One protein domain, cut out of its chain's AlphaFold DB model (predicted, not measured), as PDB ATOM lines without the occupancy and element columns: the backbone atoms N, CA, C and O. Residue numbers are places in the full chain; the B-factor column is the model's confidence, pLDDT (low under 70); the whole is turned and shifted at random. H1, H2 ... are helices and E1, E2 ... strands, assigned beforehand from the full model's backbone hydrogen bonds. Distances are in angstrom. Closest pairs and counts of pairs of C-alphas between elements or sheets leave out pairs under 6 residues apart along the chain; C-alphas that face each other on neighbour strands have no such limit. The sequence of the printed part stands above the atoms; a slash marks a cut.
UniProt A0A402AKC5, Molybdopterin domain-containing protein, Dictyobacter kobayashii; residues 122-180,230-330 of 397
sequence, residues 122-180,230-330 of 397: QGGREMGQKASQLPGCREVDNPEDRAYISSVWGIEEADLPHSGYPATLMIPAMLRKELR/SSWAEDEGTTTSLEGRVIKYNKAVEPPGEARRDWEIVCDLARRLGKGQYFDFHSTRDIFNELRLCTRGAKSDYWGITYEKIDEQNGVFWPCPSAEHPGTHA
ATOM      1  N   GLN A 122     157.359 182.771 201.880       91.25
ATOM      2  CA  GLN A 122     158.340 181.839 201.329       91.25
ATOM      3  C   GLN A 122     157.646 180.695 200.572       91.25
ATOM      4  O   GLN A 122     157.939 180.501 199.393       91.25
ATOM      5  N   GLY A 123     156.639 180.057 201.177       93.50
ATOM      6  CA  GLY A 123     155.858 178.999 200.528       93.50
ATOM      7  C   GLY A 123     155.141 179.491 199.271       93.50
ATOM      8  O   GLY A 123     155.202 178.840 198.236       93.50
ATOM      9  N   GLY A 124     154.576 180.704 199.287       93.25
ATOM     10  CA  GLY A 124     153.969 181.295 198.088       93.25
ATOM     11  C   GLY A 124     154.929 181.373 196.889       93.25
ATOM     12  O   GLY A 124     154.539 181.056 195.767       93.25
ATOM     13  N   ARG A 125     156.209 181.720 197.106       90.69
ATOM     14  CA  ARG A 125     157.219 181.762 196.025       90.69
ATOM     15  C   ARG A 125     157.533 180.378 195.468       90.69
ATOM     16  O   ARG A 125     157.729 180.235 194.266       90.69
ATOM     17  N   GLU A 126     157.595 179.379 196.336       93.31
ATOM     18  CA  GLU A 126     157.909 177.998 195.965       93.31
ATOM     19  C   GLU A 126     156.763 177.345 195.191       93.31
ATOM     20  O   GLU A 126     157.003 176.572 194.266       93.31
ATOM     21  N   MET A 127     155.524 177.718 195.516       95.31
ATOM     22  CA  MET A 127     154.304 177.146 194.939       95.31
ATOM     23  C   MET A 127     153.755 177.936 193.749       95.31
ATOM     24  O   MET A 127     152.617 177.732 193.342       95.31
ATOM     25  N   GLY A 128     154.558 178.830 193.166       92.81
ATOM     26  CA  GLY A 128     154.192 179.512 191.927       92.81
ATOM     27  C   GLY A 128     153.210 180.675 192.097       92.81
ATOM     28  O   GLY A 128     152.558 181.053 191.131       92.81
ATOM     29  N   GLN A 129     153.133 181.323 193.270       92.88
ATOM     30  CA  GLN A 129     152.384 182.584 193.447       92.88
ATOM     31  C   GLN A 129     153.116 183.789 192.823       92.88
ATOM     32  O   GLN A 129     153.307 184.846 193.429       92.88
ATOM     33  N   LYS A 130     153.566 183.620 191.582       92.25
ATOM     34  CA  LYS A 130     154.160 184.638 190.727       92.25
ATOM     35  C   LYS A 130     153.681 184.366 189.311       92.25
ATOM     36  O   LYS A 130     153.761 183.239 188.845       92.25
ATOM     37  N   ALA A 131     153.303 185.419 188.594       94.56
ATOM     38  CA  ALA A 131     152.746 185.322 187.244       94.56
ATOM     39  C   ALA A 131     153.644 184.622 186.201       94.56
ATOM     40  O   ALA A 131     153.189 184.381 185.092       94.56
ATOM     41  N   SER A 132     154.906 184.329 186.530       94.12
ATOM     42  CA  SER A 132     155.886 183.681 185.656       94.12
ATOM     43  C   SER A 132     156.342 182.302 186.164       94.12
ATOM     44  O   SER A 132     157.405 181.833 185.755       94.12
ATOM     45  N   GLN A 133     155.656 181.705 187.143       95.81
ATOM     46  CA  GLN A 133     156.103 180.473 187.804       95.81
ATOM     47  C   GLN A 133     154.987 179.444 187.938       95.81
ATOM     48  O   GLN A 133     153.813 179.783 188.035       95.81
ATOM     49  N   LEU A 134     155.407 178.185 187.993       97.38
ATOM     50  CA  LEU A 134     154.601 177.023 188.344       97.38
ATOM     51  C   LEU A 134     155.112 176.441 189.683       97.38
ATOM     52  O   LEU A 134     156.220 176.797 190.116       97.38
ATOM     53  N   PRO A 135     154.344 175.564 190.361       97.62
ATOM     54  CA  PRO A 135     154.774 174.970 191.626       97.62
ATOM     55  C   PRO A 135     156.134 174.265 191.520       97.62
ATOM     56  O   PRO A 135     156.448 173.648 190.505       97.62
ATOM     57  N   GLY A 136     156.959 174.349 192.567       95.62
ATOM     58  CA  GLY A 136     158.299 173.749 192.594       95.62
ATOM     59  C   GLY A 136     159.433 174.695 192.173       95.62
ATOM     60  O   GLY A 136     160.532 174.236 191.853       95.62
ATOM     61  N   CYS A 137     159.183 176.010 192.144       93.88
ATOM     62  CA  CYS A 137     160.039 177.000 191.473       93.88
ATOM     63  C   CYS A 137     160.266 176.689 189.980       93.88
ATOM     64  O   CYS A 137     161.342 176.977 189.442       93.88
ATOM     65  N   ARG A 138     159.260 176.097 189.332       95.81
ATOM     66  CA  ARG A 138     159.226 175.825 187.894       95.81
ATOM     67  C   ARG A 138     158.908 177.100 187.113       95.81
ATOM     68  O   ARG A 138     158.286 178.024 187.645       95.81
ATOM     69  N   GLU A 139     159.348 177.178 185.865       95.19
ATOM     70  CA  GLU A 139     159.137 178.337 184.994       95.19
ATOM     71  C   GLU A 139     157.952 178.091 184.058       95.19
ATOM     72  O   GLU A 139     157.911 177.100 183.339       95.19
ATOM     73  N   VAL A 140     156.984 179.013 184.037       96.00
ATOM     74  CA  VAL A 140     155.727 178.820 183.283       96.00
ATOM     75  C   VAL A 140     155.917 178.750 181.768       96.00
ATOM     76  O   VAL A 140     155.069 178.201 181.073       96.00
ATOM     77  N   ASP A 141     157.023 179.284 181.250       96.38
ATOM     78  CA  ASP A 141     157.347 179.278 179.820       96.38
ATOM     79  C   ASP A 141     158.410 178.226 179.454       96.38
ATOM     80  O   ASP A 141     158.789 178.121 178.288       96.38
ATOM     81  N   ASN A 142     158.897 177.436 180.420       97.25
ATOM     82  CA  ASN A 142     159.809 176.332 180.136       97.25
ATOM     83  C   ASN A 142     159.009 175.111 179.628       97.25
ATOM     84  O   ASN A 142     158.128 174.638 180.345       97.25
ATOM     85  N   PRO A 143     159.307 174.562 178.433       97.38
ATOM     86  CA  PRO A 143     158.517 173.469 177.860       97.38
ATOM     87  C   PRO A 143     158.447 172.202 178.728       97.38
ATOM     88  O   PRO A 143     157.396 171.574 178.809       97.38
ATOM     89  N   GLU A 144     159.535 171.830 179.408       97.81
ATOM     90  CA  GLU A 144     159.571 170.631 180.258       97.81
ATOM     91  C   GLU A 144     158.714 170.816 181.515       97.81
ATOM     92  O   GLU A 144     157.953 169.924 181.894       97.81
ATOM     93  N   ASP A 145     158.788 171.999 182.130       97.69
ATOM     94  CA  ASP A 145     157.977 172.354 183.295       97.69
ATOM     95  C   ASP A 145     156.481 172.405 182.956       97.69
ATOM     96  O   ASP A 145     155.655 171.900 183.722       97.69
ATOM     97  N   ARG A 146     156.132 172.976 181.797       97.69
ATOM     98  CA  ARG A 146     154.751 173.045 181.302       97.69
ATOM     99  C   ARG A 146     154.172 171.663 181.047       97.69
ATOM    100  O   ARG A 146     153.080 171.374 181.535       97.69
ATOM    101  N   ALA A 147     154.904 170.809 180.331       98.06
ATOM    102  CA  ALA A 147     154.479 169.444 180.048       98.06
ATOM    103  C   ALA A 147     154.282 168.643 181.345       98.06
ATOM    104  O   ALA A 147     153.270 167.959 181.511       98.06
ATOM    105  N   TYR A 148     155.209 168.781 182.300       98.38
ATOM    106  CA  TYR A 148     155.113 168.113 183.594       98.38
ATOM    107  C   TYR A 148     153.853 168.525 184.363       98.38
ATOM    108  O   TYR A 148     153.058 167.665 184.742       98.38
ATOM    109  N   ILE A 149     153.634 169.826 184.556       98.31
ATOM    110  CA  ILE A 149     152.498 170.322 185.343       98.31
ATOM    111  C   ILE A 149     151.164 170.037 184.653       98.31
ATOM    112  O   ILE A 149     150.222 169.609 185.315       98.31
ATOM    113  N   SER A 150     151.096 170.178 183.329       98.12
ATOM    114  CA  SER A 150     149.884 169.848 182.570       98.12
ATOM    115  C   SER A 150     149.505 168.372 182.738       98.12
ATOM    116  O   SER A 150     148.332 168.059 182.925       98.12
ATOM    117  N   SER A 151     150.499 167.471 182.782       98.00
ATOM    118  CA  SER A 151     150.263 166.045 183.047       98.00
ATOM    119  C   SER A 151     149.733 165.774 184.459       98.00
ATOM    120  O   SER A 151     148.868 164.917 184.625       98.00
ATOM    121  N   VAL A 152     150.212 166.515 185.466       97.88
ATOM    122  CA  VAL A 152     149.751 166.376 186.856       97.88
ATOM    123  C   VAL A 152     148.314 166.873 187.000       97.88
ATOM    124  O   VAL A 152     147.504 166.199 187.627       97.88
ATOM    125  N   TRP A 153     147.982 168.005 186.378       97.69
ATOM    126  CA  TRP A 153     146.638 168.590 186.420       97.69
ATOM    127  C   TRP A 153     145.640 167.947 185.450       97.69
ATOM    128  O   TRP A 153     144.453 168.265 185.492       97.69
ATOM    129  N   GLY A 154     146.098 167.055 184.567       96.88
ATOM    130  CA  GLY A 154     145.245 166.407 183.571       96.88
ATOM    131  C   GLY A 154     144.637 167.390 182.565       96.88
ATOM    132  O   GLY A 154     143.491 167.211 182.147       96.88
ATOM    133  N   ILE A 155     145.381 168.439 182.208       97.44
ATOM    134  CA  ILE A 155     144.990 169.428 181.194       97.44
ATOM    135  C   ILE A 155     145.875 169.310 179.955       97.44
ATOM    136  O   ILE A 155     146.996 168.802 180.018       97.44
ATOM    137  N   GLU A 156     145.391 169.834 178.833       97.19
ATOM    138  CA  GLU A 156     146.231 170.024 177.656       97.19
ATOM    139  C   GLU A 156     147.234 171.156 177.915       97.19
ATOM    140  O   GLU A 156     146.889 172.189 178.488       97.19
ATOM    141  N   GLU A 157     148.479 171.015 177.450       96.31
ATOM    142  CA  GLU A 157     149.512 172.046 177.663       96.31
ATOM    143  C   GLU A 157     149.118 173.410 177.065       96.31
ATOM    144  O   GLU A 157     149.508 174.465 177.568       96.31
ATOM    145  N   ALA A 158     148.312 173.393 176.000       96.00
ATOM    146  CA  ALA A 158     147.780 174.592 175.360       96.00
ATOM    147  C   ALA A 158     146.787 175.369 176.248       96.00
ATOM    148  O   ALA A 158     146.606 176.567 176.034       96.00
ATOM    149  N   ASP A 159     146.171 174.716 177.240       95.06
ATOM    150  CA  ASP A 159     145.255 175.357 178.191       95.06
ATOM    151  C   ASP A 159     146.005 176.074 179.327       95.06
ATOM    152  O   ASP A 159     145.446 176.947 179.996       95.06
ATOM    153  N   LEU A 160     147.279 175.733 179.551       95.62
ATOM    154  CA  LEU A 160     148.110 176.387 180.553       95.62
ATOM    155  C   LEU A 160     148.532 177.781 180.046       95.62
ATOM    156  O   LEU A 160     149.129 177.890 178.973       95.62
ATOM    157  N   PRO A 161     148.289 178.880 180.781       93.44
ATOM    158  CA  PRO A 161     148.675 180.209 180.314       93.44
ATOM    159  C   PRO A 161     150.200 180.382 180.265       93.44
ATOM    160  O   PRO A 161     150.955 179.662 180.920       93.44
ATOM    161  N   HIS A 162     150.654 181.359 179.483       95.00
ATOM    162  CA  HIS A 162     152.025 181.876 179.525       95.00
ATOM    163  C   HIS A 162     152.200 182.902 180.653       95.00
ATOM    164  O   HIS A 162     151.232 183.260 181.331       95.00
ATOM    165  N   SER A 163     153.425 183.408 180.832       95.88
ATOM    166  CA  SER A 163     153.713 184.455 181.821       95.88
ATOM    167  C   SER A 163     152.722 185.626 181.764       95.88
ATOM    168  O   SER A 163     152.564 186.289 180.737       95.88
ATOM    169  N   GLY A 164     152.088 185.912 182.902       94.94
ATOM    170  CA  GLY A 164     151.149 187.020 183.072       94.94
ATOM    171  C   GLY A 164     151.797 188.319 183.568       94.94
ATOM    172  O   GLY A 164     153.017 188.436 183.719       94.94
ATOM    173  N   TYR A 165     150.959 189.311 183.883       95.56
ATOM    174  CA  TYR A 165     151.426 190.573 184.460       95.56
ATOM    175  C   TYR A 165     151.969 190.370 185.884       95.56
ATOM    176  O   TYR A 165     151.250 189.862 186.744       95.56
ATOM    177  N   PRO A 166     153.195 190.827 186.200       93.06
ATOM    178  CA  PRO A 166     153.625 190.937 187.588       93.06
ATOM    179  C   PRO A 166     152.774 191.986 188.321       93.06
ATOM    180  O   PRO A 166     152.317 192.953 187.711       93.06
ATOM    181  N   ALA A 167     152.622 191.843 189.641       89.75
ATOM    182  CA  ALA A 167     151.749 192.695 190.461       89.75
ATOM    183  C   ALA A 167     151.967 194.210 190.253       89.75
ATOM    184  O   ALA A 167     151.011 194.976 190.173       89.75
ATOM    185  N   THR A 168     153.218 194.647 190.074       86.12
ATOM    186  CA  THR A 168     153.566 196.058 189.821       86.12
ATOM    187  C   THR A 168     153.060 196.595 188.479       86.12
ATOM    188  O   THR A 168     152.930 197.806 188.317       86.12
ATOM    189  N   LEU A 169     152.776 195.718 187.513       94.31
ATOM    190  CA  LEU A 169     152.255 196.071 186.192       94.31
ATOM    191  C   LEU A 169     150.744 195.851 186.063       94.31
ATOM    192  O   LEU A 169     150.157 196.360 185.107       94.31
ATOM    193  N   MET A 170     150.109 195.175 187.026       96.38
ATOM    194  CA  MET A 170     148.659 194.969 187.025       96.38
ATOM    195  C   MET A 170     147.900 196.298 187.098       96.38
ATOM    196  O   MET A 170     147.021 196.522 186.277       96.38
ATOM    197  N   ILE A 171     148.283 197.218 187.992       96.81
ATOM    198  CA  ILE A 171     147.616 198.528 188.135       96.81
ATOM    199  C   ILE A 171     147.649 199.337 186.818       96.81
ATOM    200  O   ILE A 171     146.587 199.726 186.328       96.81
ATOM    201  N   PRO A 172     148.809 199.545 186.157       96.81
ATOM    202  CA  PRO A 172     148.830 200.141 184.822       96.81
ATOM    203  C   PRO A 172     148.003 199.385 183.771       96.81
ATOM    204  O   PRO A 172     147.399 200.031 182.917       96.81
ATOM    205  N   ALA A 173     147.984 198.049 183.793       98.00
ATOM    206  CA  ALA A 173     147.212 197.242 182.844       98.00
ATOM    207  C   ALA A 173     145.691 197.386 183.057       98.00
ATOM    208  O   ALA A 173     144.943 197.476 182.084       98.00
ATOM    209  N   MET A 174     145.235 197.500 184.309       98.19
ATOM    210  CA  MET A 174     143.842 197.811 184.656       98.19
ATOM    211  C   MET A 174     143.433 199.190 184.125       98.19
ATOM    212  O   MET A 174     142.410 199.329 183.457       98.19
ATOM    213  N   LEU A 175     144.284 200.206 184.314       98.00
ATOM    214  CA  LEU A 175     144.044 201.557 183.788       98.00
ATOM    215  C   LEU A 175     143.975 201.600 182.255       98.00
ATOM    216  O   LEU A 175     143.244 202.419 181.697       98.00
ATOM    217  N   ARG A 176     144.720 200.724 181.571       98.25
ATOM    218  CA  ARG A 176     144.663 200.549 180.109       98.25
ATOM    219  C   ARG A 176     143.529 199.631 179.639       98.25
ATOM    220  O   ARG A 176     143.390 199.445 178.435       98.25
ATOM    221  N   LYS A 177     142.720 199.081 180.554       97.25
ATOM    222  CA  LYS A 177     141.644 198.112 180.272       97.25
ATOM    223  C   LYS A 177     142.125 196.810 179.613       97.25
ATOM    224  O   LYS A 177     141.342 196.112 178.977       97.25
ATOM    225  N   GLU A 178     143.399 196.466 179.795       97.81
ATOM    226  CA  GLU A 178     143.962 195.164 179.407       97.81
ATOM    227  C   GLU A 178     143.592 194.087 180.437       97.81
ATOM    228  O   GLU A 178     143.331 192.943 180.078       97.81
ATOM    229  N   LEU A 179     143.521 194.473 181.716       97.75
ATOM    230  CA  LEU A 179     142.919 193.682 182.788       97.75
ATOM    231  C   LEU A 179     141.555 194.280 183.120       97.75
ATOM    232  O   LEU A 179     141.469 195.436 183.531       97.75
ATOM    233  N   ARG A 180     140.496 193.497 182.906       98.00
ATOM    234  CA  ARG A 180     139.105 193.953 183.055       98.00
ATOM    235  C   ARG A 180     138.395 193.354 184.259       98.00
ATOM    236  O   ARG A 180     137.449 193.954 184.742       98.00
ATOM    237  N   SER A 230     138.116 182.701 205.337       96.38
ATOM    238  CA  SER A 230     138.530 182.207 206.656       96.38
ATOM    239  C   SER A 230     139.794 182.894 207.167       96.38
ATOM    240  O   SER A 230     140.711 183.190 206.397       96.38
ATOM    241  N   SER A 231     139.908 183.065 208.482       94.94
ATOM    242  CA  SER A 231     141.185 183.409 209.117       94.94
ATOM    243  C   SER A 231     142.091 182.181 209.303       94.94
ATOM    244  O   SER A 231     141.659 181.033 209.212       94.94
ATOM    245  N   TRP A 232     143.372 182.405 209.624       93.06
ATOM    246  CA  TRP A 232     144.346 181.326 209.861       93.06
ATOM    247  C   TRP A 232     143.902 180.305 210.926       93.06
ATOM    248  O   TRP A 232     144.221 179.127 210.813       93.06
ATOM    249  N   ALA A 233     143.168 180.741 211.955       96.06
ATOM    250  CA  ALA A 233     142.716 179.865 213.038       96.06
ATOM    251  C   ALA A 233     141.490 179.006 212.665       96.06
ATOM    252  O   ALA A 233     141.146 178.076 213.399       96.06
ATOM    253  N   GLU A 234     140.827 179.327 211.554       97.69
ATOM    254  CA  GLU A 234     139.576 178.709 211.091       97.69
ATOM    255  C   GLU A 234     139.795 177.616 210.030       97.69
ATOM    256  O   GLU A 234     138.872 176.875 209.668       97.69
ATOM    257  N   ASP A 235     141.034 177.490 209.556       95.94
ATOM    258  CA  ASP A 235     141.459 176.504 208.571       95.94
ATOM    259  C   ASP A 235     142.666 175.699 209.077       95.94
ATOM    260  O   ASP A 235     143.279 176.005 210.101       95.94
ATOM    261  N   GLU A 236     143.000 174.637 208.360       96.25
ATOM    262  CA  GLU A 236     144.229 173.874 208.534       96.25
ATOM    263  C   GLU A 236     145.036 173.869 207.237       96.25
ATOM    264  O   GLU A 236     144.498 173.915 206.137       96.25
ATOM    265  N   GLY A 237     146.351 173.747 207.336       96.00
ATOM    266  CA  GLY A 237     147.179 173.696 206.141       96.00
ATOM    267  C   GLY A 237     148.650 173.781 206.466       96.00
ATOM    268  O   GLY A 237     149.090 173.429 207.561       96.00
ATOM    269  N   THR A 238     149.426 174.265 205.500       96.56
ATOM    270  CA  THR A 238     150.870 174.423 205.661       96.56
ATOM    271  C   THR A 238     151.322 175.852 205.398       96.56
ATOM    272  O   THR A 238     150.743 176.587 204.598       96.56
ATOM    273  N   THR A 239     152.375 176.245 206.103       95.88
ATOM    274  CA  THR A 239     153.161 177.442 205.826       95.88
ATOM    275  C   THR A 239     154.627 177.063 205.715       95.88
ATOM    276  O   THR A 239     155.079 176.133 206.384       95.88
ATOM    277  N   THR A 240     155.389 177.796 204.916       94.56
ATOM    278  CA  THR A 240     156.839 177.641 204.841       94.56
ATOM    279  C   THR A 240     157.498 178.860 205.462       94.56
ATOM    280  O   THR A 240     157.281 179.998 205.034       94.56
ATOM    281  N   SER A 241     158.297 178.620 206.498       90.81
ATOM    282  CA  SER A 241     159.004 179.662 207.236       90.81
ATOM    283  C   SER A 241     160.152 180.266 206.420       90.81
ATOM    284  O   SER A 241     160.572 179.731 205.393       90.81
ATOM    285  N   LEU A 242     160.717 181.373 206.913       85.50
ATOM    286  CA  LEU A 242     161.861 182.052 206.286       85.50
ATOM    287  C   LEU A 242     163.102 181.158 206.120       85.50
ATOM    288  O   LEU A 242     163.921 181.413 205.246       85.50
ATOM    289  N   GLU A 243     163.254 180.132 206.962       85.44
ATOM    290  CA  GLU A 243     164.380 179.191 206.908       85.44
ATOM    291  C   GLU A 243     164.116 178.000 205.969       85.44
ATOM    292  O   GLU A 243     164.942 177.095 205.893       85.44
ATOM    293  N   GLY A 244     162.982 177.982 205.257       88.38
ATOM    294  CA  GLY A 244     162.600 176.889 204.356       88.38
ATOM    295  C   GLY A 244     161.963 175.691 205.064       88.38
ATOM    296  O   GLY A 244     161.912 174.600 204.499       88.38
ATOM    297  N   ARG A 245     161.484 175.865 206.304       93.56
ATOM    298  CA  ARG A 245     160.788 174.811 207.052       93.56
ATOM    299  C   ARG A 245     159.295 174.847 206.748       93.56
ATOM    300  O   ARG A 245     158.631 175.835 207.057       93.56
ATOM    301  N   VAL A 246     158.772 173.754 206.211       96.88
ATOM    302  CA  VAL A 246     157.339 173.501 206.046       96.88
ATOM    303  C   VAL A 246     156.758 173.112 207.395       96.88
ATOM    304  O   VAL A 246     157.220 172.163 208.028       96.88
ATOM    305  N   ILE A 247     155.760 173.860 207.840       96.06
ATOM    306  CA  ILE A 247     155.091 173.711 209.127       96.06
ATOM    307  C   ILE A 247     153.604 173.551 208.855       96.06
ATOM    308  O   ILE A 247     153.030 174.285 208.051       96.06
ATOM    309  N   LYS A 248     152.978 172.607 209.548       96.25
ATOM    310  CA  LYS A 248     151.536 172.408 209.523       96.25
ATOM    311  C   LYS A 248     150.902 173.199 210.659       96.25
ATOM    312  O   LYS A 248     151.409 173.196 211.780       96.25
ATOM    313  N   TYR A 249     149.797 173.866 210.367       95.50
ATOM    314  CA  TYR A 249     148.921 174.444 211.376       95.50
ATOM    315  C   TYR A 249     147.578 173.722 211.333       95.50
ATOM    316  O   TYR A 249     147.121 173.304 210.270       95.50
ATOM    317  N   ASN A 250     146.973 173.553 212.505       95.75
ATOM    318  CA  ASN A 250     145.692 172.878 212.655       95.75
ATOM    319  C   ASN A 250     144.595 173.912 212.892       95.75
ATOM    320  O   ASN A 250     144.831 174.928 213.552       95.75
ATOM    321  N   LYS A 251     143.390 173.589 212.430       97.31
ATOM    322  CA  LYS A 251     142.188 174.360 212.724       97.31
ATOM    323  C   LYS A 251     141.953 174.423 214.233       97.31
ATOM    324  O   LYS A 251     141.965 173.391 214.907       97.31
ATOM    325  N   ALA A 252     141.701 175.623 214.747       98.00
ATOM    326  CA  ALA A 252     141.411 175.865 216.158       98.00
ATOM    327  C   ALA A 252     139.928 176.172 216.414       98.00
ATOM    328  O   ALA A 252     139.392 175.784 217.451       98.00
ATOM    329  N   VAL A 253     139.263 176.857 215.480       97.88
ATOM    330  CA  VAL A 253     137.848 177.259 215.569       97.88
ATOM    331  C   VAL A 253     137.150 177.064 214.217       97.88
ATOM    332  O   VAL A 253     137.811 176.815 213.216       97.88
ATOM    333  N   GLU A 254     135.819 177.129 214.170       97.44
ATOM    334  CA  GLU A 254     135.093 177.150 212.889       97.44
ATOM    335  C   GLU A 254     134.997 178.581 212.333       97.44
ATOM    336  O   GLU A 254     134.935 179.523 213.133       97.44
ATOM    337  N   PRO A 255     134.928 178.753 210.996       97.25
ATOM    338  CA  PRO A 255     134.614 180.042 210.388       97.25
ATOM    339  C   PRO A 255     133.318 180.652 210.960       97.25
ATOM    340  O   PRO A 255     132.322 179.937 211.126       97.25
ATOM    341  N   PRO A 256     133.292 181.958 211.280       96.88
ATOM    342  CA  PRO A 256     132.120 182.597 211.865       96.88
ATOM    343  C   PRO A 256     131.039 182.915 210.821       96.88
ATOM    344  O   PRO A 256     131.325 183.344 209.706       96.88
ATOM    345  N   GLY A 257     129.767 182.818 211.222       96.44
ATOM    346  CA  GLY A 257     128.636 183.251 210.395       96.44
ATOM    347  C   GLY A 257     128.553 182.498 209.064       96.44
ATOM    348  O   GLY A 257     128.396 181.281 209.055       96.44
ATOM    349  N   GLU A 258     128.632 183.236 207.956       96.19
ATOM    350  CA  GLU A 258     128.632 182.693 206.587       96.19
ATOM    351  C   GLU A 258     130.043 182.579 205.989       96.19
ATOM    352  O   GLU A 258     130.181 182.273 204.803       96.19
ATOM    353  N   ALA A 259     131.091 182.846 206.780       97.56
ATOM    354  CA  ALA A 259     132.465 182.707 206.323       97.56
ATOM    355  C   ALA A 259     132.761 181.258 205.931       97.56
ATOM    356  O   ALA A 259     132.272 180.302 206.539       97.56
ATOM    357  N   ARG A 260     133.575 181.097 204.893       97.38
ATOM    358  CA  ARG A 260     133.983 179.792 204.368       97.38
ATOM    359  C   ARG A 260     135.486 179.755 204.198       97.38
ATOM    360  O   ARG A 260     136.120 180.794 204.045       97.38
ATOM    361  N   ARG A 261     136.054 178.551 204.183       97.69
ATOM    362  CA  ARG A 261     137.483 178.386 203.906       97.69
ATOM    363  C   ARG A 261     137.790 178.817 202.480       97.69
ATOM    364  O   ARG A 261     137.059 178.461 201.554       97.69
ATOM    365  N   ASP A 262     138.889 179.537 202.297       96.81
ATOM    366  CA  ASP A 262     139.244 180.130 201.003       96.81
ATOM    367  C   ASP A 262     139.334 179.073 199.887       96.81
ATOM    368  O   ASP A 262     138.869 179.293 198.766       96.81
ATOM    369  N   TRP A 263     139.867 177.884 200.194       97.12
ATOM    370  CA  TRP A 263     139.971 176.792 199.222       97.12
ATOM    371  C   TRP A 263     138.603 176.221 198.821       97.12
ATOM    372  O   TRP A 263     138.408 175.867 197.657       97.12
ATOM    373  N   GLU A 264     137.630 176.181 199.738       97.94
ATOM    374  CA  GLU A 264     136.262 175.737 199.444       97.94
ATOM    375  C   GLU A 264     135.565 176.732 198.507       97.94
ATOM    376  O   GLU A 264     134.884 176.323 197.565       97.94
ATOM    377  N   ILE A 265     135.780 178.037 198.722       97.94
ATOM    378  CA  ILE A 265     135.277 179.105 197.845       97.94
ATOM    379  C   ILE A 265     135.832 178.932 196.423       97.94
ATOM    380  O   ILE A 265     135.073 178.991 195.452       97.94
ATOM    381  N   VAL A 266     137.138 178.673 196.288       97.69
ATOM    382  CA  VAL A 266     137.785 178.445 194.983       97.69
ATOM    383  C   VAL A 266     137.227 177.196 194.290       97.69
ATOM    384  O   VAL A 266     136.896 177.258 193.104       97.69
ATOM    385  N   CYS A 267     137.050 176.084 195.012       98.31
ATOM    386  CA  CYS A 267     136.483 174.855 194.444       98.31
ATOM    387  C   CYS A 267     135.025 175.047 193.984       98.31
ATOM    388  O   CYS A 267     134.632 174.590 192.907       98.31
ATOM    389  N   ASP A 268     134.213 175.764 194.765       97.88
ATOM    390  CA  ASP A 268     132.835 176.105 194.402       97.88
ATOM    391  C   ASP A 268     132.761 176.996 193.160       97.88
ATOM    392  O   ASP A 268     131.906 176.783 192.291       97.88
ATOM    393  N   LEU A 269     133.658 177.979 193.059       97.31
ATOM    394  CA  LEU A 269     133.760 178.841 191.888       97.31
ATOM    395  C   LEU A 269     134.121 178.021 190.646       97.31
ATOM    396  O   LEU A 269     133.449 178.143 189.622       97.31
ATOM    397  N   ALA A 270     135.103 177.123 190.746       97.69
ATOM    398  CA  ALA A 270     135.470 176.226 189.653       97.69
ATOM    399  C   ALA A 270     134.291 175.347 189.203       97.69
ATOM    400  O   ALA A 270     134.029 175.237 188.002       97.69
ATOM    401  N   ARG A 271     133.518 174.778 190.142       98.00
ATOM    402  CA  ARG A 271     132.298 174.007 189.828       98.00
ATOM    403  C   ARG A 271     131.270 174.844 189.069       98.00
ATOM    404  O   ARG A 271     130.760 174.397 188.045       98.00
ATOM    405  N   ARG A 272     131.009 176.076 189.513       97.56
ATOM    406  CA  ARG A 272     130.066 177.002 188.853       97.56
ATOM    407  C   ARG A 272     130.538 177.462 187.472       97.56
ATOM    408  O   ARG A 272     129.703 177.756 186.622       97.56
ATOM    409  N   LEU A 273     131.848 177.480 187.233       96.81
ATOM    410  CA  LEU A 273     132.459 177.777 185.933       96.81
ATOM    411  C   LEU A 273     132.573 176.548 185.010       96.81
ATOM    412  O   LEU A 273     133.158 176.646 183.933       96.81
ATOM    413  N   GLY A 274     132.040 175.384 185.407       97.69
ATOM    414  CA  GLY A 274     132.114 174.154 184.608       97.69
ATOM    415  C   GLY A 274     133.508 173.516 184.569       97.69
ATOM    416  O   GLY A 274     133.820 172.764 183.646       97.69
ATOM    417  N   LYS A 275     134.361 173.834 185.550       96.88
ATOM    418  CA  LYS A 275     135.732 173.321 185.715       96.88
ATOM    419  C   LYS A 275     135.910 172.512 187.004       96.88
ATOM    420  O   LYS A 275     137.034 172.252 187.420       96.88
ATOM    421  N   GLY A 276     134.805 172.112 187.635       97.06
ATOM    422  CA  GLY A 276     134.795 171.415 188.922       97.06
ATOM    423  C   GLY A 276     135.619 170.131 188.967       97.06
ATOM    424  O   GLY A 276     136.178 169.817 190.007       97.06
ATOM    425  N   GLN A 277     135.750 169.434 187.837       95.88
ATOM    426  CA  GLN A 277     136.529 168.202 187.715       95.88
ATOM    427  C   GLN A 277     138.029 168.376 188.003       95.88
ATOM    428  O   GLN A 277     138.685 167.398 188.330       95.88
ATOM    429  N   TYR A 278     138.568 169.596 187.887       96.44
ATOM    430  CA  TYR A 278     139.974 169.905 188.196       96.44
ATOM    431  C   TYR A 278     140.175 170.390 189.640       96.44
ATOM    432  O   TYR A 278     141.291 170.696 190.037       96.44
ATOM    433  N   PHE A 279     139.091 170.522 190.410       97.19
ATOM    434  CA  PHE A 279     139.086 171.084 191.763       97.19
ATOM    435  C   PHE A 279     138.251 170.215 192.718       97.19
ATOM    436  O   PHE A 279     137.567 170.727 193.608       97.19
ATOM    437  N   ASP A 280     138.264 168.895 192.518       95.62
ATOM    438  CA  ASP A 280     137.531 167.931 193.347       95.62
ATOM    439  C   ASP A 280     138.318 167.579 194.621       95.62
ATOM    440  O   ASP A 280     138.723 166.442 194.854       95.62
ATOM    441  N   PHE A 281     138.604 168.602 195.428       97.94
ATOM    442  CA  PHE A 281     139.310 168.466 196.700       97.94
ATOM    443  C   PHE A 281     138.317 168.430 197.864       97.94
ATOM    444  O   PHE A 281     137.364 169.213 197.909       97.94
ATOM    445  N   HIS A 282     138.560 167.549 198.839       96.88
ATOM    446  CA  HIS A 282     137.707 167.392 200.023       96.88
ATOM    447  C   HIS A 282     138.411 167.788 201.325       96.88
ATOM    448  O   HIS A 282     137.774 167.872 202.375       96.88
ATOM    449  N   SER A 283     139.717 168.043 201.266       97.56
ATOM    450  CA  SER A 283     140.533 168.474 202.393       97.56
ATOM    451  C   SER A 283     141.782 169.220 201.922       97.56
ATOM    452  O   SER A 283     142.257 169.030 200.800       97.56
ATOM    453  N   THR A 284     142.399 170.008 202.806       97.38
ATOM    454  CA  THR A 284     143.695 170.644 202.500       97.38
ATOM    455  C   THR A 284     144.823 169.626 202.351       97.38
ATOM    456  O   THR A 284     145.812 169.891 201.672       97.38
ATOM    457  N   ARG A 285     144.655 168.424 202.916       97.50
ATOM    458  CA  ARG A 285     145.551 167.284 202.704       97.50
ATOM    459  C   ARG A 285     145.514 166.790 201.255       97.50
ATOM    460  O   ARG A 285     146.571 166.444 200.735       97.50
ATOM    461  N   ASP A 286     144.353 166.787 200.599       97.94
ATOM    462  CA  ASP A 286     144.245 166.411 199.180       97.94
ATOM    463  C   ASP A 286     145.002 167.411 198.302       97.94
ATOM    464  O   ASP A 286     145.849 167.021 197.499       97.94
ATOM    465  N   ILE A 287     144.785 168.705 198.558       98.12
ATOM    466  CA  ILE A 287     145.485 169.809 197.885       98.12
ATOM    467  C   ILE A 287     146.997 169.697 198.114       98.12
ATOM    468  O   ILE A 287     147.793 169.813 197.184       98.12
ATOM    469  N   PHE A 288     147.416 169.425 199.353       98.06
ATOM    470  CA  PHE A 288     148.826 169.254 199.679       98.06
ATOM    471  C   PHE A 288     149.436 168.030 198.987       98.06
ATOM    472  O   PHE A 288     150.578 168.091 198.542       98.06
ATOM    473  N   ASN A 289     148.695 166.929 198.841       98.12
ATOM    474  CA  ASN A 289     149.153 165.749 198.107       98.12
ATOM    475  C   ASN A 289     149.362 166.029 196.613       98.12
ATOM    476  O   ASN A 289     150.381 165.607 196.063       98.12
ATOM    477  N   GLU A 290     148.462 166.777 195.974       98.25
ATOM    478  CA  GLU A 290     148.667 167.228 194.594       98.25
ATOM    479  C   GLU A 290     149.868 168.181 194.489       98.25
ATOM    480  O   GLU A 290     150.724 168.019 193.620       98.25
ATOM    481  N   LEU A 291     150.002 169.133 195.414       97.69
ATOM    482  CA  LEU A 291     151.133 170.061 195.458       97.69
ATOM    483  C   LEU A 291     152.473 169.325 195.624       97.69
ATOM    484  O   LEU A 291     153.444 169.627 194.924       97.69
ATOM    485  N   ARG A 292     152.536 168.307 196.489       97.94
ATOM    486  CA  ARG A 292     153.709 167.427 196.622       97.94
ATOM    487  C   ARG A 292     154.059 166.763 195.295       97.94
ATOM    488  O   ARG A 292     155.237 166.675 194.961       97.94
ATOM    489  N   LEU A 293     153.060 166.321 194.531       98.19
ATOM    490  CA  LEU A 293     153.270 165.756 193.201       98.19
ATOM    491  C   LEU A 293     153.780 166.817 192.215       98.19
ATOM    492  O   LEU A 293     154.791 166.579 191.564       98.19
ATOM    493  N   CYS A 294     153.176 168.008 192.172       98.06
ATOM    494  CA  CYS A 294     153.590 169.107 191.287       98.06
ATOM    495  C   CYS A 294     155.064 169.518 191.474       98.06
ATOM    496  O   CYS A 294     155.750 169.913 190.528       98.06
ATOM    497  N   THR A 295     155.565 169.431 192.705       97.88
ATOM    498  CA  THR A 295     156.939 169.832 193.047       97.88
ATOM    499  C   THR A 295     157.980 168.726 192.859       97.88
ATOM    500  O   THR A 295     159.177 169.005 192.960       97.88
ATOM    501  N   ARG A 296     157.573 167.482 192.581       97.62
ATOM    502  CA  ARG A 296     158.489 166.337 192.535       97.62
ATOM    503  C   ARG A 296     159.572 166.539 191.473       97.62
ATOM    504  O   ARG A 296     159.282 166.825 190.312       97.62
ATOM    505  N   GLY A 297     160.833 166.392 191.878       94.31
ATOM    506  CA  GLY A 297     162.008 166.615 191.034       94.31
ATOM    507  C   GLY A 297     162.303 168.084 190.704       94.31
ATOM    508  O   GLY A 297     163.232 168.353 189.944       94.31
ATOM    509  N   ALA A 298     161.534 169.036 191.238       94.88
ATOM    510  CA  ALA A 298     161.774 170.461 191.053       94.88
ATOM    511  C   ALA A 298     162.797 171.000 192.074       94.88
ATOM    512  O   ALA A 298     163.274 170.284 192.953       94.88
ATOM    513  N   LYS A 299     163.146 172.292 191.987       91.44
ATOM    514  CA  LYS A 299     164.127 172.904 192.907       91.44
ATOM    515  C   LYS A 299     163.617 172.926 194.348       91.44
ATOM    516  O   LYS A 299     164.391 172.681 195.268       91.44
ATOM    517  N   SER A 300     162.330 173.217 194.540       93.44
ATOM    518  CA  SER A 300     161.662 173.162 195.841       93.44
ATOM    519  C   SER A 300     160.807 171.903 195.950       93.44
ATOM    520  O   SER A 300     159.582 171.983 195.955       93.44
ATOM    521  N   ASP A 301     161.464 170.740 195.972       96.19
ATOM    522  CA  ASP A 301     160.811 169.425 195.993       96.19
ATOM    523  C   ASP A 301     160.191 169.110 197.363       96.19
ATOM    524  O   ASP A 301     160.900 169.015 198.371       96.19
ATOM    525  N   TYR A 302     158.865 168.952 197.391       97.69
ATOM    526  CA  TYR A 302     158.078 168.610 198.576       97.69
ATOM    527  C   TYR A 302     157.601 167.152 198.565       97.69
ATOM    528  O   TYR A 302     156.897 166.744 199.487       97.69
ATOM    529  N   TRP A 303     157.959 166.340 197.566       98.06
ATOM    530  CA  TRP A 303     157.407 164.997 197.359       98.06
ATOM    531  C   TRP A 303     157.395 164.138 198.633       98.06
ATOM    532  O   TRP A 303     156.391 163.505 198.977       98.06
ATOM    533  N   GLY A 304     158.502 164.160 199.371       97.88
ATOM    534  CA  GLY A 304     158.718 163.411 200.602       97.88
ATOM    535  C   GLY A 304     158.184 164.050 201.884       97.88
ATOM    536  O   GLY A 304     158.410 163.487 202.957       97.88
ATOM    537  N   ILE A 305     157.537 165.214 201.809       98.00
ATOM    538  CA  ILE A 305     156.982 165.936 202.958       98.00
ATOM    539  C   ILE A 305     155.525 165.516 203.128       98.00
ATOM    540  O   ILE A 305     154.672 165.956 202.371       98.00
ATOM    541  N   THR A 306     155.221 164.664 204.105       97.81
ATOM    542  CA  THR A 306     153.837 164.320 204.481       97.81
ATOM    543  C   THR A 306     153.413 165.090 205.729       97.81
ATOM    544  O   THR A 306     154.261 165.605 206.458       97.81
ATOM    545  N   TYR A 307     152.108 165.157 206.007       97.44
ATOM    546  CA  TYR A 307     151.614 165.732 207.266       97.44
ATOM    547  C   TYR A 307     152.168 164.973 208.475       97.44
ATOM    548  O   TYR A 307     152.612 165.595 209.430       97.44
ATOM    549  N   GLU A 308     152.223 163.645 208.390       97.19
ATOM    550  CA  GLU A 308     152.765 162.777 209.440       97.19
ATOM    551  C   GLU A 308     154.222 163.134 209.726       97.19
ATOM    552  O   GLU A 308     154.603 163.344 210.871       97.19
ATOM    553  N   LYS A 309     155.025 163.305 208.674       97.56
ATOM    554  CA  LYS A 309     156.435 163.659 208.803       97.56
ATOM    555  C   LYS A 309     156.637 165.060 209.376       97.56
ATOM    556  O   LYS A 309     157.574 165.276 210.138       97.56
ATOM    557  N   ILE A 310     155.774 166.011 209.014       97.56
ATOM    558  CA  ILE A 310     155.771 167.347 209.619       97.56
ATOM    559  C   ILE A 310     155.499 167.247 211.121       97.56
ATOM    560  O   ILE A 310     156.237 167.851 211.899       97.56
ATOM    561  N   ASP A 311     154.487 166.478 211.519       96.12
ATOM    562  CA  ASP A 311     154.112 166.305 212.923       96.12
ATOM    563  C   ASP A 311     155.223 165.568 213.710       96.12
ATOM    564  O   ASP A 311     155.599 165.999 214.798       96.12
ATOM    565  N   GLU A 312     155.832 164.525 213.137       96.75
ATOM    566  CA  GLU A 312     156.938 163.762 213.741       96.75
ATOM    567  C   GLU A 312     158.227 164.584 213.914       96.75
ATOM    568  O   GLU A 312     158.954 164.408 214.894       96.75
ATOM    569  N   GLN A 313     158.534 165.475 212.964       95.56
ATOM    570  CA  GLN A 313     159.803 166.216 212.920       95.56
ATOM    571  C   GLN A 313     159.697 167.659 213.432       95.56
ATOM    572  O   GLN A 313     160.707 168.364 213.493       95.56
ATOM    573  N   ASN A 314     158.503 168.110 213.834       94.75
ATOM    574  CA  ASN A 314     158.210 169.520 214.117       94.75
ATOM    575  C   ASN A 314     158.576 170.428 212.926       94.75
ATOM    576  O   ASN A 314     159.309 171.422 213.039       94.75
ATOM    577  N   GLY A 315     158.062 170.049 211.758       95.88
ATOM    578  CA  GLY A 315     158.334 170.671 210.467       95.88
ATOM    579  C   GLY A 315     159.459 169.999 209.684       95.88
ATOM    580  O   GLY A 315     160.353 169.376 210.248       95.88
ATOM    581  N   VAL A 316     159.417 170.151 208.361       96.88
ATOM    582  CA  VAL A 316     160.370 169.526 207.429       96.88
ATOM    583  C   VAL A 316     160.972 170.591 206.530       96.88
ATOM    584  O   VAL A 316     160.252 171.424 205.989       96.88
ATOM    585  N   PHE A 317     162.287 170.566 206.341       94.31
ATOM    586  CA  PHE A 317     162.941 171.473 205.404       94.31
ATOM    587  C   PHE A 317     162.945 170.907 203.987       94.31
ATOM    588  O   PHE A 317     163.352 169.762 203.772       94.31
ATOM    589  N   TRP A 318     162.552 171.718 203.009       92.62
ATOM    590  CA  TRP A 318     162.743 171.378 201.602       92.62
ATOM    591  C   TRP A 318     164.186 171.713 201.156       92.62
ATOM    592  O   TRP A 318     164.826 172.579 201.752       92.62
ATOM    593  N   PRO A 319     164.726 171.061 200.108       93.44
ATOM    594  CA  PRO A 319     164.130 169.955 199.358       93.44
ATOM    595  C   PRO A 319     164.022 168.665 200.184       93.44
ATOM    596  O   PRO A 319     164.899 168.344 200.989       93.44
ATOM    597  N   CYS A 320     162.954 167.906 199.967       96.31
ATOM    598  CA  CYS A 320     162.738 166.593 200.561       96.31
ATOM    599  C   CYS A 320     162.190 165.632 199.487       96.31
ATOM    600  O   CYS A 320     160.979 165.423 199.413       96.31
ATOM    601  N   PRO A 321     163.060 165.039 198.651       95.69
ATOM    602  CA  PRO A 321     162.660 164.311 197.443       95.69
ATOM    603  C   PRO A 321     162.129 162.891 197.684       95.69
ATOM    604  O   PRO A 321     161.758 162.219 196.727       95.69
ATOM    605  N   SER A 322     162.123 162.378 198.920       96.31
ATOM    606  CA  SER A 322     161.543 161.065 199.247       96.31
ATOM    607  C   SER A 322     161.071 160.987 200.701       96.31
ATOM    608  O   SER A 322     161.439 161.823 201.534       96.31
ATOM    609  N   ALA A 323     160.242 159.988 201.010       93.38
ATOM    610  CA  ALA A 323     159.718 159.774 202.360       93.38
ATOM    611  C   ALA A 323     160.841 159.485 203.374       93.38
ATOM    612  O   ALA A 323     160.769 159.928 204.516       93.38
ATOM    613  N   GLU A 324     161.916 158.841 202.930       94.75
ATOM    614  CA  GLU A 324     163.093 158.482 203.725       94.75
ATOM    615  C   GLU A 324     164.072 159.656 203.883       94.75
ATOM    616  O   GLU A 324     164.844 159.690 204.839       94.75
ATOM    617  N   HIS A 325     164.054 160.635 202.969       94.56
ATOM    618  CA  HIS A 325     164.938 161.797 203.049       94.56
ATOM    619  C   HIS A 325     164.552 162.679 204.249       94.56
ATOM    620  O   HIS A 325     163.421 163.149 204.288       94.56
ATOM    621  N   PRO A 326     165.435 163.018 205.200       91.38
ATOM    622  CA  PRO A 326     165.067 163.743 206.429       91.38
ATOM    623  C   PRO A 326     164.723 165.238 206.226       91.38
ATOM    624  O   PRO A 326     164.660 166.004 207.179       91.38
ATOM    625  N   GLY A 327     164.526 165.679 204.983       91.50
ATOM    626  CA  GLY A 327     164.571 167.091 204.596       91.50
ATOM    627  C   GLY A 327     165.991 167.670 204.530       91.50
ATOM    628  O   GLY A 327     166.974 167.024 204.899       91.50
ATOM    629  N   THR A 328     166.111 168.885 204.001       87.38
ATOM    630  CA  THR A 328     167.401 169.557 203.788       87.38
ATOM    631  C   THR A 328     167.541 170.757 204.709       87.38
ATOM    632  O   THR A 328     167.033 171.828 204.405       87.38
ATOM    633  N   HIS A 329     168.253 170.614 205.829       73.50
ATOM    634  CA  HIS A 329     168.508 171.762 206.701       73.50
ATOM    635  C   HIS A 329     169.163 172.928 205.940       73.50
ATOM    636  O   HIS A 329     170.053 172.723 205.116       73.50
ATOM    637  N   ALA A 330     168.780 174.160 206.296       56.69
ATOM    638  CA  ALA A 330     169.261 175.407 205.689       56.69
ATOM    639  C   ALA A 330     170.791 175.626 205.750       56.69
ATOM    640  O   ALA A 330     171.304 176.570 205.145       56.69
TER     641      ALA A 330
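Overview. This is residues 122 to 180 and 230 to 330 of the 397 residues of the protein "Molybdopterin domain-containing protein" of Dictyobacter kobayashii (UniProt A0A402AKC5). With little regular structure, this is a mass of loops round H5, which reaches from the small antiparallel hairpin E1-E2 to H2; H6 lies beside E2 and H3 far out. The 160 printed residues, mostly helix in their named elements H1 H2 H3 E1 E2 H4 H5 H6, which hold only 63, are compact: radius of gyration of the C-alphas 17.0 A, spans 50 by 44 by 31 A.

Along the chain. Find C-alpha 237 at (147.179, 173.696, 206.141), where E1, 237 to 240, begins; E2 is 245 to 249. H5, 284 to 294, spans 15.0 A, H2, 143 to 153, 15.4 A, and H4, 262 to 272, 15.5 A. H1 is 122 to 126, H3 167 to 175; H6, 307 to 313, ends at (159.803, 166.216, 212.920).

Arrangement. In the hairpin, N 239 and O 247 are within hydrogen-bond range, 2.8 A. The closest C-alphas of E2 and H6, Ile 247 and Ile 310, are 6.4 A apart; of E1 and H1, Thr 240 and Gly 123, 4.6 A. H5 touches H2, closest C-alphas Cys 294 and Ile 149, 6.2 A. H3 has 3 of 5 O i to N i+4 pairs within range, the other helices every one.

Size, cuts and confidence. Residues 181 to 229 are not printed, a 26.4 A gap between C-alphas 180 and 230. Only residue 330 has pLDDT under 70.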